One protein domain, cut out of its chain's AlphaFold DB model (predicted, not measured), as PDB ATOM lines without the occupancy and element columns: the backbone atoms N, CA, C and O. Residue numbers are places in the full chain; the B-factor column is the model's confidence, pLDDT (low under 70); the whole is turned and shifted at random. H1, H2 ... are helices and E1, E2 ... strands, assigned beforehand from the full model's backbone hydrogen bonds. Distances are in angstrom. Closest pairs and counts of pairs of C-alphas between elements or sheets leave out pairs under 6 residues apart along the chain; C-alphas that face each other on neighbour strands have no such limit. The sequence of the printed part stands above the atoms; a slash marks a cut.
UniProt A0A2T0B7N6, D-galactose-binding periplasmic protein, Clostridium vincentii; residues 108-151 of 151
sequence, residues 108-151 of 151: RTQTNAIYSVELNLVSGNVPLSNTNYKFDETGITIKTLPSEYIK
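AT A GLANCE: This is residues 108 to 151 of the 151 residues of the protein "D-galactose-binding periplasmic protein" of Clostridium vincentii (UniProt A0A2T0B7N6). One straight helix, H1, is followed by a long winding stretch that folds back toward the helix's first end, making a loop over residues 134 to 141 on the way; an extended tail with the short strand E1 then runs out past that end. The tail makes much of the length of the whole. The printed part has 44 residues, with one named helix and then one named strand, mostly helix, but under half of the residues are in named elements. It is loose, with a radius of gyration of the C-alphas of 12.3 A, and spans 44 by 22 by 13 A.

IN THESE COORDINATES: H1 is residues 108 to 122, 21.1 A long from C-alpha 108 at (9.896, 2.261, -44.886) to C-alpha 122 at (10.078, 17.243, -30.001). E1 is residues 147 to 149, ending with C-alpha 149 at (8.171, -3.166, -58.468).

HOW THE PARTS SIT: H1 and E1 are apart. E1 pairs with no named strand. In H1 every O i to N i+4 pair is within hydrogen-bond range.

THE WHOLE: The C-alphas of Gly 124 and Lys 151, the two farthest apart, are 44.6 A from each other. The link from H1 to E1 is long, with 24 residues. The printed part has no cut, and no printed residue is under 70 in pLDDT.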
ATOM      1  N   ARG A 108       8.980   2.477 -46.013       87.00
ATOM      2  CA  ARG A 108       9.896   2.261 -44.886       87.00
ATOM      3  C   ARG A 108      10.820   3.458 -44.709       87.00
ATOM      4  O   ARG A 108      10.955   3.957 -43.592       87.00
ATOM      5  N   THR A 109      11.440   3.925 -45.787       89.00
ATOM      6  CA  THR A 109      12.327   5.092 -45.742       89.00
ATOM      7  C   THR A 109      11.565   6.353 -45.356       89.00
ATOM      8  O   THR A 109      12.073   7.119 -44.537       89.00
ATOM      9  N   GLN A 110      10.342   6.542 -45.861       90.56
ATOM     10  CA  GLN A 110       9.477   7.651 -45.457       90.56
ATOM     11  C   GLN A 110       9.074   7.571 -43.981       90.56
ATOM     12  O   GLN A 110       9.218   8.553 -43.261       90.56
ATOM     13  N   THR A 111       8.637   6.405 -43.496       91.81
ATOM     14  CA  THR A 111       8.251   6.229 -42.084       91.81
ATOM     15  C   THR A 111       9.429   6.512 -41.152       91.81
ATOM     16  O   THR A 111       9.278   7.210 -40.153       91.81
ATOM     17  N   ASN A 112      10.626   6.033 -41.503       92.81
ATOM     18  CA  ASN A 112      11.844   6.318 -40.745       92.81
ATOM     19  C   ASN A 112      12.209   7.811 -40.773       92.81
ATOM     20  O   ASN A 112      12.661   8.346 -39.758       92.81
ATOM     21  N   ALA A 113      12.001   8.491 -41.906       94.25
ATOM     22  CA  ALA A 113      12.219   9.929 -42.018       94.25
ATOM     23  C   ALA A 113      11.257  10.699 -41.111       94.25
ATOM     24  O   ALA A 113      11.713  11.510 -40.311       94.25
ATOM     25  N   ILE A 114       9.958  10.385 -41.166       95.56
ATOM     26  CA  ILE A 114       8.932  10.986 -40.302       95.56
ATOM     27  C   ILE A 114       9.311  10.792 -38.834       95.56
ATOM     28  O   ILE A 114       9.459  11.768 -38.106       95.56
ATOM     29  N   TYR A 115       9.550   9.544 -38.429       96.50
ATOM     30  CA  TYR A 115       9.858   9.202 -37.044       96.50
ATOM     31  C   TYR A 115      11.106   9.926 -36.526       96.50
ATOM     32  O   TYR A 115      11.071  10.541 -35.465       96.50
ATOM     33  N   SER A 116      12.214   9.875 -37.270       96.25
ATOM     34  CA  SER A 116      13.478  10.486 -36.835       96.25
ATOM     35  C   SER A 116      13.406  12.013 -36.770       96.25
ATOM     36  O   SER A 116      13.902  12.608 -35.813       96.25
ATOM     37  N   VAL A 117      12.758  12.646 -37.751       97.00
ATOM     38  CA  VAL A 117      12.569  14.100 -37.783       97.00
ATOM     39  C   VAL A 117      11.667  14.556 -36.646       97.00
ATOM     40  O   VAL A 117      12.009  15.505 -35.942       97.00
ATOM     41  N   GLU A 118      10.549  13.867 -36.424       97.44
ATOM     42  CA  GLU A 118       9.632  14.168 -35.327       97.44
ATOM     43  C   GLU A 118      10.336  14.048 -33.973       97.44
ATOM     44  O   GLU A 118      10.284  14.981 -33.173       97.44
ATOM     45  N   LEU A 119      11.079  12.957 -33.748       97.81
ATOM     46  CA  LEU A 119      11.818  12.732 -32.504       97.81
ATOM     47  C   LEU A 119      12.845  13.844 -32.229       97.81
ATOM     48  O   LEU A 119      13.001  14.286 -31.089       97.81
ATOM     49  N   ASN A 120      13.526  14.323 -33.274       98.00
ATOM     50  CA  ASN A 120      14.455  15.445 -33.170       98.00
ATOM     51  C   ASN A 120      13.732  16.747 -32.815       98.00
ATOM     52  O   ASN A 120      14.164  17.448 -31.900       98.00
ATOM     53  N   LEU A 121      12.621  17.047 -33.494       97.00
ATOM     54  CA  LEU A 121      11.838  18.263 -33.277       97.00
ATOM     55  C   LEU A 121      11.275  18.340 -31.855       97.00
ATOM     56  O   LEU A 121      11.453  19.357 -31.187       97.00
ATOM     57  N   VAL A 122      10.647  17.267 -31.363       97.69
ATOM     58  CA  VAL A 122      10.078  17.243 -30.001       97.69
ATOM     59  C   VAL A 122      11.153  17.326 -28.917       97.69
ATOM     60  O   VAL A 122      10.884  17.802 -27.817       97.69
ATOM     61  N   SER A 123      12.381  16.912 -29.236       97.38
ATOM     62  CA  SER A 123      13.545  17.009 -28.347       97.38
ATOM     63  C   SER A 123      14.267  18.363 -28.431       97.38
ATOM     64  O   SER A 123      15.255  18.561 -27.730       97.38
ATOM     65  N   GLY A 124      13.816  19.289 -29.287       97.06
ATOM     66  CA  GLY A 124      14.461  20.591 -29.506       97.06
ATOM     67  C   GLY A 124      15.758  20.536 -30.325       97.06
ATOM     68  O   GLY A 124      16.513  21.509 -30.342       97.06
ATOM     69  N   ASN A 125      16.032  19.418 -31.000       97.44
ATOM     70  CA  ASN A 125      17.202  19.241 -31.857       97.44
ATOM     71  C   ASN A 125      16.952  19.777 -33.276       97.44
ATOM     72  O   ASN A 125      15.818  19.985 -33.708       97.44
ATOM     73  N   VAL A 126      18.032  19.931 -34.051       96.06
ATOM     74  CA  VAL A 126      17.935  20.217 -35.492       96.06
ATOM     75  C   VAL A 126      17.221  19.040 -36.186       96.06
ATOM     76  O   VAL A 126      17.575  17.895 -35.886       96.06
ATOM     77  N   PRO A 127      16.276  19.268 -37.124       96.25
ATOM     78  CA  PRO A 127      15.381  18.218 -37.634       96.25
ATOM     79  C   PRO A 127      16.087  16.972 -38.186       96.25
ATOM     80  O   PRO A 127      15.611  15.856 -38.005       96.25
ATOM     81  N   LEU A 128      17.247  17.144 -38.828       96.31
ATOM     82  CA  LEU A 128      17.992  16.059 -39.481       96.31
ATOM     83  C   LEU A 128      19.128  15.475 -38.624       96.31
ATOM     84  O   LEU A 128      19.968  14.739 -39.148       96.31
ATOM     85  N   SER A 129      19.189  15.800 -37.327       96.50
ATOM     86  CA  SER A 129      20.253  15.326 -36.428       96.50
ATOM     87  C   SER A 129      20.340  13.799 -36.429       96.50
ATOM     88  O   SER A 129      19.331  13.118 -36.267       96.50
ATOM     89  N   ASN A 130      21.553  13.258 -36.588       95.00
ATOM     90  CA  ASN A 130      21.818  11.813 -36.638       95.00
ATOM     91  C   ASN A 130      21.053  11.056 -37.743       95.00
ATOM     92  O   ASN A 130      20.797   9.860 -37.611       95.00
ATOM     93  N   THR A 131      20.704  11.732 -38.840       94.44
ATOM     94  CA  THR A 131      20.091  11.104 -40.017       94.44
ATOM     95  C   THR A 131      20.981  11.245 -41.252       94.44
ATOM     96  O   THR A 131      21.845  12.117 -41.311       94.44
ATOM     97  N   ASN A 132      20.741  10.409 -42.266       93.25
ATOM     98  CA  ASN A 132      21.384  10.528 -43.583       93.25
ATOM     99  C   ASN A 132      20.535  11.330 -44.588       93.25
ATOM    100  O   ASN A 132      20.877  11.398 -45.771       93.25
ATOM    101  N   TYR A 133      19.414  11.903 -44.143       93.50
ATOM    102  CA  TYR A 133      18.520  12.681 -44.990       93.50
ATOM    103  C   TYR A 133      19.111  14.057 -45.290       93.50
ATOM    104  O   TYR A 133      19.968  14.569 -44.570       93.50
ATOM    105  N   LYS A 134      18.636  14.668 -46.374       94.38
ATOM    106  CA  LYS A 134      19.023  16.017 -46.777       94.38
ATOM    107  C   LYS A 134      17.776  16.807 -47.121       94.38
ATOM    108  O   LYS A 134      16.856  16.264 -47.735       94.38
ATOM    109  N   PHE A 135      17.783  18.079 -46.746       95.44
ATOM    110  CA  PHE A 135      16.834  19.020 -47.311       95.44
ATOM    111  C   PHE A 135      17.140  19.241 -48.789       95.44
ATOM    112  O   PHE A 135      18.297  19.166 -49.215       95.44
ATOM    113  N   ASP A 136      16.098  19.514 -49.562       93.56
ATOM    114  CA  ASP A 136      16.260  20.086 -50.886       93.56
ATOM    115  C   ASP A 136      16.635  21.576 -50.801       93.56
ATOM    116  O   ASP A 136      16.893  22.133 -49.730       93.56
ATOM    117  N   GLU A 137      16.686  22.227 -51.955       94.44
ATOM    118  CA  GLU A 137      17.054  23.636 -52.100       94.44
ATOM    119  C   GLU A 137      16.179  24.616 -51.303       94.44
ATOM    120  O   GLU A 137      16.617  25.730 -51.025       94.44
ATOM    121  N   THR A 138      14.975  24.210 -50.885       96.19
ATOM    122  CA  THR A 138      14.093  25.039 -50.051       96.19
ATOM    123  C   THR A 138      14.511  25.061 -48.582       96.19
ATOM    124  O   THR A 138      14.079  25.932 -47.828       96.19
ATOM    125  N   GLY A 139      15.323  24.091 -48.148       93.31
ATOM    126  CA  GLY A 139      15.718  23.927 -46.752       93.31
ATOM    127  C   GLY A 139      14.634  23.340 -45.839       93.31
ATOM    128  O   GLY A 139      14.882  23.215 -44.644       93.31
ATOM    129  N   ILE A 140      13.456  22.980 -46.368       91.50
ATOM    130  CA  ILE A 140      12.332  22.456 -45.567       91.50
ATOM    131  C   ILE A 140      11.810  21.097 -46.043       91.50
ATOM    132  O   ILE A 140      11.157  20.391 -45.277       91.50
ATOM    133  N   THR A 141      12.100  20.698 -47.280       94.56
ATOM    134  CA  THR A 141      11.570  19.462 -47.865       94.56
ATOM    135  C   THR A 141      12.617  18.353 -47.864       94.56
ATOM    136  O   THR A 141      13.742  18.554 -48.311       94.56
ATOM    137  N   ILE A 142      12.233  17.157 -47.411       92.88
ATOM    138  CA  ILE A 142      13.027  15.927 -47.534       92.88
ATOM    139  C   ILE A 142      12.408  15.090 -48.652       92.88
ATOM    140  O   ILE A 142      11.229  14.746 -48.582       92.88
ATOM    141  N   LYS A 143      13.192  14.748 -49.678       89.94
ATOM    142  CA  LYS A 143      12.751  13.871 -50.774       89.94
ATOM    143  C   LYS A 143      13.301  12.469 -50.553       89.94
ATOM    144  O   LYS A 143      14.516  12.280 -50.515       89.94
ATOM    145  N   THR A 144      12.419  11.487 -50.412       85.25
ATOM    146  CA  THR A 144      12.797  10.069 -50.404       85.25
ATOM    147  C   THR A 144      12.836   9.535 -51.828       85.25
ATOM    148  O   THR A 144      12.043   9.956 -52.669       85.25
ATOM    149  N   LEU A 145      13.745   8.602 -52.104       83.69
ATOM    150  CA  LEU A 145      13.795   7.955 -53.410       83.69
ATOM    151  C   LEU A 145      12.597   7.005 -53.577       83.69
ATOM    152  O   LEU A 145      12.232   6.326 -52.614       83.69
ATOM    153  N   PRO A 146      11.989   6.943 -54.774       83.50
ATOM    154  CA  PRO A 146      11.011   5.911 -55.082       83.50
ATOM    155  C   PRO A 146      11.695   4.540 -55.159       83.50
ATOM    156  O   PRO A 146      12.901   4.433 -55.382       83.50
ATOM    157  N   SER A 147      10.902   3.492 -54.990       85.69
ATOM    158  CA  SER A 147      11.272   2.108 -55.284       85.69
ATOM    159  C   SER A 147      10.602   1.658 -56.582       85.69
ATOM    160  O   SER A 147       9.676   2.303 -57.069       85.69
ATOM    161  N   GLU A 148      11.054   0.547 -57.150       89.12
ATOM    162  CA  GLU A 148      10.391  -0.086 -58.290       89.12
ATOM    163  C   GLU A 148       9.835  -1.454 -57.898       89.12
ATOM    164  O   GLU A 148      10.414  -2.171 -57.080       89.12
ATOM    165  N   TYR A 149       8.705  -1.815 -58.497       87.94
ATOM    166  CA  TYR A 149       8.171  -3.166 -58.468       87.94
ATOM    167  C   TYR A 149       8.013  -3.664 -59.902       87.94
ATOM    168  O   TYR A 149       7.227  -3.129 -60.688       87.94
ATOM    169  N   ILE A 150       8.793  -4.686 -60.228       88.50
ATOM    170  CA  ILE A 150       8.834  -5.382 -61.513       88.50
ATOM    171  C   ILE A 150       8.876  -6.889 -61.238       88.50
ATOM    172  O   ILE A 150       9.270  -7.303 -60.145       88.50
ATOM    173  N   LYS A 151       8.460  -7.696 -62.215       80.50
ATOM    174  CA  LYS A 151       8.507  -9.162 -62.140       80.50
ATOM    175  C   LYS A 151       9.821  -9.727 -62.674       80.50
ATOM    176  O   LYS A 151      10.293  -9.216 -63.713       80.50
TER     177      LYS A 151